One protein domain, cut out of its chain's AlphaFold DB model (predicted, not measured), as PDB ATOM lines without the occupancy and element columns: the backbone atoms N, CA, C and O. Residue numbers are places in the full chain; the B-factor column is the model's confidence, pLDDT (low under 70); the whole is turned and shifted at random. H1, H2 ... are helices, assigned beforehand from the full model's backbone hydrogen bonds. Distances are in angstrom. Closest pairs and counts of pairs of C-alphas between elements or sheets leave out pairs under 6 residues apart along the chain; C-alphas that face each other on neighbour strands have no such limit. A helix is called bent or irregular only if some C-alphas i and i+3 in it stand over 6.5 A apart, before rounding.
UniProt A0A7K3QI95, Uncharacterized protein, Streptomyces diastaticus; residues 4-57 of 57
ATOM      1  N   ALA A   4     212.658 256.826 269.280       67.94
ATOM      2  CA  ALA A   4     212.695 256.677 267.827       67.94
ATOM      3  C   ALA A   4     212.441 257.995 267.067       67.94
ATOM      4  O   ALA A   4     212.965 258.187 265.974       67.94
ATOM      5  N   ALA A   5     211.701 258.942 267.657       67.62
ATOM      6  CA  ALA A   5     211.438 260.238 267.034       67.62
ATOM      7  C   ALA A   5     212.693 261.128 266.919       67.62
ATOM      8  O   ALA A   5     212.694 262.082 266.147       67.62
ATOM      9  N   HIS A   6     213.763 260.826 267.657       58.44
ATOM     10  CA  HIS A   6     215.055 261.511 267.542       58.44
ATOM     11  C   HIS A   6     215.939 260.951 266.422       58.44
ATOM     12  O   HIS A   6     216.924 261.587 266.056       58.44
ATOM     13  N   HIS A   7     215.582 259.787 265.873       67.31
ATOM     14  CA  HIS A   7     216.349 259.072 264.854       67.31
ATOM     15  C   HIS A   7     215.613 258.968 263.513       67.31
ATOM     16  O   HIS A   7     216.039 258.208 262.647       67.31
ATOM     17  N   LEU A   8     214.513 259.710 263.343       66.56
ATOM     18  CA  LEU A   8     213.755 259.754 262.094       66.56
ATOM     19  C   LEU A   8     214.669 260.243 260.958       66.56
ATOM     20  O   LEU A   8     215.087 261.403 260.984       66.56
ATOM     21  N   PRO A   9     214.984 259.399 259.961       64.75
ATOM     22  CA  PRO A   9     215.921 259.757 258.900       64.75
ATOM     23  C   PRO A   9     215.385 260.876 257.998       64.75
ATOM     24  O   PRO A   9     216.166 261.563 257.343       64.75
ATOM     25  N   GLU A  10     214.067 261.107 257.986       75.56
ATOM     26  CA  GLU A  10     213.441 262.214 257.258       75.56
ATOM     27  C   GLU A  10     213.621 263.568 257.965       75.56
ATOM     28  O   GLU A  10     213.398 264.618 257.358       75.56
ATOM     29  N   VAL A  11     214.023 263.567 259.242       67.31
ATOM     30  CA  VAL A  11     214.218 264.773 260.051       67.31
ATOM     31  C   VAL A  11     215.697 264.916 260.394       67.31
ATOM     32  O   VAL A  11     216.175 264.441 261.423       67.31
ATOM     33  N   GLN A  12     216.423 265.618 259.525       68.00
ATOM     34  CA  GLN A  12     217.810 265.999 259.796       68.00
ATOM     35  C   GLN A  12     217.900 266.784 261.110       68.00
ATOM     36  O   GLN A  12     217.084 267.673 261.371       68.00
ATOM     37  N   ASP A  13     218.876 266.415 261.942       69.50
ATOM     38  CA  ASP A  13     219.168 267.033 263.239       69.50
ATOM     39  C   ASP A  13     217.932 267.208 264.143       69.50
ATOM     40  O   ASP A  13     217.764 268.223 264.828       69.50
ATOM     41  N   ALA A  14     217.053 266.195 264.167       79.75
ATOM     42  CA  ALA A  14     215.817 266.192 264.952       79.75
ATOM     43  C   ALA A  14     215.980 266.626 266.427       79.75
ATOM     44  O   ALA A  14     215.091 267.320 266.919       79.75
ATOM     45  N   PRO A  15     217.076 266.295 267.145       81.19
ATOM     46  CA  PRO A  15     217.296 266.786 268.508       81.19
ATOM     47  C   PRO A  15     217.732 268.257 268.583       81.19
ATOM     48  O   PRO A  15     217.403 268.934 269.555       81.19
ATOM     49  N   ALA A  16     218.448 268.770 267.578       87.06
ATOM     50  CA  ALA A  16     219.009 270.122 267.608       87.06
ATOM     51  C   ALA A  16     217.924 271.199 267.485       87.06
ATOM     52  O   ALA A  16     217.997 272.245 268.128       87.06
ATOM     53  N   ARG A  17     216.880 270.931 266.691       88.38
ATOM     54  CA  ARG A  17     215.789 271.890 266.462       88.38
ATOM     55  C   ARG A  17     215.011 272.236 267.746       88.38
ATOM     56  O   ARG A  17     214.852 273.426 268.008       88.38
ATOM     57  N   PRO A  18     214.543 271.270 268.563       90.62
ATOM     58  CA  PRO A  18     213.933 271.565 269.857       90.62
ATOM     59  C   PRO A  18     214.878 272.268 270.827       90.62
ATOM     60  O   PRO A  18     214.434 273.169 271.527       90.62
ATOM     61  N   VAL A  19     216.162 271.887 270.857       94.50
ATOM     62  CA  VAL A  19     217.158 272.540 271.721       94.50
ATOM     63  C   VAL A  19     217.232 274.032 271.408       94.50
ATOM     64  O   VAL A  19     217.006 274.844 272.300       94.50
ATOM     65  N   ALA A  20     217.440 274.394 270.140       95.12
ATOM     66  CA  ALA A  20     217.501 275.794 269.727       95.12
ATOM     67  C   ALA A  20     216.194 276.545 270.030       95.12
ATOM     68  O   ALA A  20     216.221 277.601 270.654       95.12
ATOM     69  N   ALA A  21     215.045 275.968 269.664       95.69
ATOM     70  CA  ALA A  21     213.749 276.621 269.837       95.69
ATOM     71  C   ALA A  21     213.386 276.865 271.313       95.69
ATOM     72  O   ALA A  21     212.811 277.901 271.641       95.69
ATOM     73  N   VAL A  22     213.711 275.925 272.207       96.50
ATOM     74  CA  VAL A  22     213.486 276.094 273.650       96.50
ATOM     75  C   VAL A  22     214.407 277.175 274.210       96.50
ATOM     76  O   VAL A  22     213.930 278.046 274.935       96.50
ATOM     77  N   THR A  23     215.690 277.169 273.842       97.75
ATOM     78  CA  THR A  23     216.639 278.206 274.266       97.75
ATOM     79  C   THR A  23     216.219 279.596 273.778       97.75
ATOM     80  O   THR A  23     216.224 280.539 274.565       97.75
ATOM     81  N   ASP A  24     215.779 279.728 272.523       97.75
ATOM     82  CA  ASP A  24     215.263 280.992 271.978       97.75
ATOM     83  C   ASP A  24     214.021 281.478 272.733       97.75
ATOM     84  O   ASP A  24     213.900 282.661 273.050       97.75
ATOM     85  N   ALA A  25     213.099 280.566 273.060       97.75
ATOM     86  CA  ALA A  25     211.908 280.899 273.833       97.75
ATOM     87  C   ALA A  25     212.257 281.363 275.256       97.75
ATOM     88  O   ALA A  25     211.663 282.321 275.750       97.75
ATOM     89  N   MET A  26     213.229 280.716 275.906       97.56
ATOM     90  CA  MET A  26     213.722 281.133 277.220       97.56
ATOM     91  C   MET A  26     214.345 282.526 277.163       97.56
ATOM     92  O   MET A  26     213.971 283.374 277.967       97.56
ATOM     93  N   ALA A  27     215.221 282.782 276.189       98.06
ATOM     94  CA  ALA A  27     215.844 284.089 276.002       98.06
ATOM     95  C   ALA A  27     214.804 285.195 275.745       98.06
ATOM     96  O   ALA A  27     214.863 286.269 276.339       98.06
ATOM     97  N   GLY A  28     213.779 284.905 274.936       98.12
ATOM     98  CA  GLY A  28     212.699 285.851 274.647       98.12
ATOM     99  C   GLY A  28     211.824 286.222 275.853       98.12
ATOM    100  O   GLY A  28     211.231 287.298 275.857       98.12
ATOM    101  N   VAL A  29     211.727 285.355 276.869       98.00
ATOM    102  CA  VAL A  29     210.917 285.596 278.079       98.00
ATOM    103  C   VAL A  29     211.759 286.114 279.244       98.00
ATOM    104  O   VAL A  29     211.288 286.956 280.006       98.00
ATOM    105  N   LEU A  30     212.975 285.590 279.404       96.50
ATOM    106  CA  LEU A  30     213.816 285.792 280.587       96.50
ATOM    107  C   LEU A  30     214.996 286.743 280.353       96.50
ATOM    108  O   LEU A  30     215.605 287.163 281.331       96.50
ATOM    109  N   GLY A  31     215.290 287.095 279.101       96.94
ATOM    110  CA  GLY A  31     216.455 287.893 278.723       96.94
ATOM    111  C   GLY A  31     217.526 287.063 278.011       96.94
ATOM    112  O   GLY A  31     217.659 285.854 278.221       96.94
ATOM    113  N   GLU A  32     218.285 287.720 277.135       97.44
ATOM    114  CA  GLU A  32     219.290 287.084 276.276       97.44
ATOM    115  C   GLU A  32     220.475 286.512 277.073       97.44
ATOM    116  O   GLU A  32     221.086 285.530 276.658       97.44
ATOM    117  N   GLU A  33     220.754 287.065 278.254       96.69
ATOM    118  CA  GLU A  33     221.779 286.585 279.185       96.69
ATOM    119  C   GLU A  33     221.585 285.113 279.588       96.69
ATOM    120  O   GLU A  33     222.558 284.406 279.835       96.69
ATOM    121  N   ILE A  34     220.344 284.617 279.574       96.31
ATOM    122  CA  ILE A  34     220.019 283.238 279.951       96.31
ATOM    123  C   ILE A  34     220.439 282.231 278.876       96.31
ATOM    124  O   ILE A  34     220.551 281.039 279.163       96.31
ATOM    125  N   ARG A  35     220.715 282.665 277.638       95.88
ATOM    126  CA  ARG A  35     221.083 281.753 276.545       95.88
ATOM    127  C   ARG A  35     222.324 280.923 276.872       95.88
ATOM    128  O   ARG A  35     222.339 279.732 276.570       95.88
ATOM    129  N   GLU A  36     223.340 281.536 277.476       95.25
ATOM    130  CA  GLU A  36     224.599 280.857 277.818       95.25
ATOM    131  C   GLU A  36     224.464 279.942 279.046       95.25
ATOM    132  O   GLU A  36     225.252 279.015 279.224       95.25
ATOM    133  N   GLU A  37     223.432 280.159 279.864       95.81
ATOM    134  CA  GLU A  37     223.134 279.373 281.066       95.81
ATOM    135  C   GLU A  37     222.120 278.244 280.801       95.81
ATOM    136  O   GLU A  37     221.964 277.326 281.612       95.81
ATOM    137  N   ALA A  38     221.416 278.292 279.667       95.50
ATOM    138  CA  ALA A  38     220.357 277.355 279.328       95.50
ATOM    139  C   ALA A  38     220.907 275.961 278.991       95.50
ATOM    140  O   ALA A  38     221.618 275.758 278.005       95.50
ATOM    141  N   VAL A  39     220.490 274.961 279.769       96.00
ATOM    142  CA  VAL A  39     220.789 273.548 279.514       96.00
ATOM    143  C   VAL A  39     219.514 272.826 279.089       96.00
ATOM    144  O   VAL A  39     218.554 272.742 279.854       96.00
ATOM    145  N   VAL A  40     219.514 272.260 277.878       94.81
ATOM    146  CA  VAL A  40     218.384 271.486 277.345       94.81
ATOM    147  C   VAL A  40     218.789 270.029 277.162       94.81
ATOM    148  O   VAL A  40     219.635 269.702 276.332       94.81
ATOM    149  N   THR A  41     218.135 269.139 277.905       93.00
ATOM    150  CA  THR A  41     218.306 267.690 277.765       93.00
ATOM    151  C   THR A  41     217.115 267.096 277.033       93.00
ATOM    152  O   THR A  41     215.974 267.208 277.480       93.00
ATOM    153  N   ILE A  42     217.386 266.406 275.928       88.44
ATOM    154  CA  ILE A  42     216.375 265.663 275.184       88.44
ATOM    155  C   ILE A  42     216.364 264.214 275.674       88.44
ATOM    156  O   ILE A  42     217.317 263.469 275.456       88.44
ATOM    157  N   ALA A  43     215.281 263.816 276.345       86.62
ATOM    158  CA  ALA A  43     215.098 262.460 276.855       86.62
ATOM    159  C   ALA A  43     213.986 261.730 276.086       86.62
ATOM    160  O   ALA A  43     212.801 262.068 276.184       86.62
ATOM    161  N   GLY A  44     214.382 260.706 275.332       84.06
ATOM    162  CA  GLY A  44     213.474 259.770 274.681       84.06
ATOM    163  C   GLY A  44     213.096 258.616 275.608       84.06
ATOM    164  O   GLY A  44     213.927 258.115 276.365       84.06
ATOM    165  N   VAL A  45     211.847 258.160 275.534       85.44
ATOM    166  CA  VAL A  45     211.441 256.879 276.132       85.44
ATOM    167  C   VAL A  45     211.499 255.814 275.033       85.44
ATOM    168  O   VAL A  45     210.813 255.987 274.020       85.44
ATOM    169  N   PRO A  46     212.302 254.746 275.191       82.25
ATOM    170  CA  PRO A  46     212.311 253.617 274.273       82.25
ATOM    171  C   PRO A  46     210.944 252.963 274.159       82.25
ATOM    172  O   PRO A  46     210.137 252.996 275.098       82.25
ATOM    173  N   ASP A  47     210.721 252.321 273.021       82.38
ATOM    174  CA  ASP A  47     209.482 251.608 272.754       82.38
ATOM    175  C   ASP A  47     209.222 250.514 273.798       82.38
ATOM    176  O   ASP A  47     210.136 249.929 274.384       82.38
ATOM    177  N   GLY A  48     207.940 250.278 274.084       85.25
ATOM    178  CA  GLY A  48     207.515 249.297 275.080       85.25
ATOM    179  C   GLY A  48     207.700 249.732 276.540       85.25
ATOM    180  O   GLY A  48     207.346 248.979 277.445       85.25
ATOM    181  N   ARG A  49     208.227 250.941 276.799       88.56
ATOM    182  CA  ARG A  49     208.402 251.496 278.159       88.56
ATOM    183  C   ARG A  49     207.386 252.577 278.532       88.56
ATOM    184  O   ARG A  49     207.536 253.233 279.559       88.56
ATOM    185  N   THR A  50     206.350 252.759 277.716       89.31
ATOM    186  CA  THR A  50     205.221 253.656 277.996       89.31
ATOM    187  C   THR A  50     203.943 252.834 278.111       89.31
ATOM    188  O   THR A  50     203.728 251.925 277.316       89.31
ATOM    189  N   GLY A  51     203.090 253.146 279.087       90.19
ATOM    190  CA  GLY A  51     201.783 252.513 279.250       90.19
ATOM    191  C   GLY A  51     200.666 253.549 279.315       90.19
ATOM    192  O   GLY A  51     200.814 254.579 279.970       90.19
ATOM    193  N   ILE A  52     199.547 253.281 278.645       93.12
ATOM    194  CA  ILE A  52     198.359 254.139 278.618       93.12
ATOM    195  C   ILE A  52     197.144 253.264 278.925       93.12
ATOM    196  O   ILE A  52     196.963 252.215 278.313       93.12
ATOM    197  N   ALA A  53     196.331 253.675 279.904       93.00
ATOM    198  CA  ALA A  53     195.138 252.936 280.339       93.00
ATOM    199  C   ALA A  53     195.395 251.434 280.620       93.00
ATOM    200  O   ALA A  53     194.577 250.577 280.299       93.00
ATOM    201  N   GLY A  54     196.555 251.108 281.201       93.69
ATOM    202  CA  GLY A  54     196.936 249.733 281.545       93.69
ATOM    203  C   GLY A  54     197.513 248.896 280.396       93.69
ATOM    204  O   GLY A  54     197.809 247.726 280.611       93.69
ATOM    205  N   THR A  55     197.710 249.470 279.206       93.00
ATOM    206  CA  THR A  55     198.289 248.775 278.043       93.00
ATOM    207  C   THR A  55     199.606 249.420 277.627       93.00
ATOM    208  O   THR A  55     199.725 250.643 277.658       93.00
ATOM    209  N   VAL A  56     200.596 248.611 277.239       91.00
ATOM    210  CA  VAL A  56     201.867 249.106 276.684       91.00
ATOM    211  C   VAL A  56     201.618 249.755 275.318       91.00
ATOM    212  O   VAL A  56     200.936 249.170 274.478       91.00
ATOM    213  N   ALA A  57     202.152 250.962 275.125       78.62
ATOM    214  CA  ALA A  57     202.005 251.790 273.927       78.62
ATOM    215  C   ALA A  57     203.288 251.851 273.085       78.62
ATOM    216  O   ALA A  57     204.398 251.716 273.651       78.62
TER     217      ALA A  57
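Overview. This is residues 4 to 57 of the 57 residues of an uncharacterized protein of Streptomyces diastaticus (UniProt A0A7K3QI95). With little regular structure, this is one helix, H1, capped at its far end by short H2, from which a long unnamed tail folds back past H1 and runs on to make much of the length. Residues 8 to 13 and 50 to 55 stick out. The printed part has 54 residues, with H1 then H2 holding 20, no named strand, class all helix. It is only just extended, close to loose, with a radius of gyration of the C-alphas of 15.3 A, and flat, spanning 44 by 27 by 14 A.

Along the chain. Find C-alpha 16 at (219.009, 270.122, 267.608); from there H1, residues 16 to 30, runs 21.0 A. H2, residues 32 to 36, spans 8.3 A and ends at C-alpha 36, (224.599, 280.857, 277.818). H2 is irregular, but only just: C-alphas 33 and 36 are 6.53 A apart.

Arrangement. Look at residues 23 to 27 of H1, which alone touch H2; the closest C-alphas, of Ala 27 and Arg 35, are 5.8 A apart. A tight link joins the two. In H1 every O i to N i+4 pair is within hydrogen-bond range; in H2, 0 of 1, with 1 of 2 O i to N i+3 pairs. Residues 51 to 52 pair with 55 to 56, antiparallel.

Size, cuts and confidence. The C-alphas farthest apart, of Glu 33 and Thr 55, are 44.5 A apart. The printed part has no cut. Confidence is under 70 at residues 4 to 9 and 11 to 13.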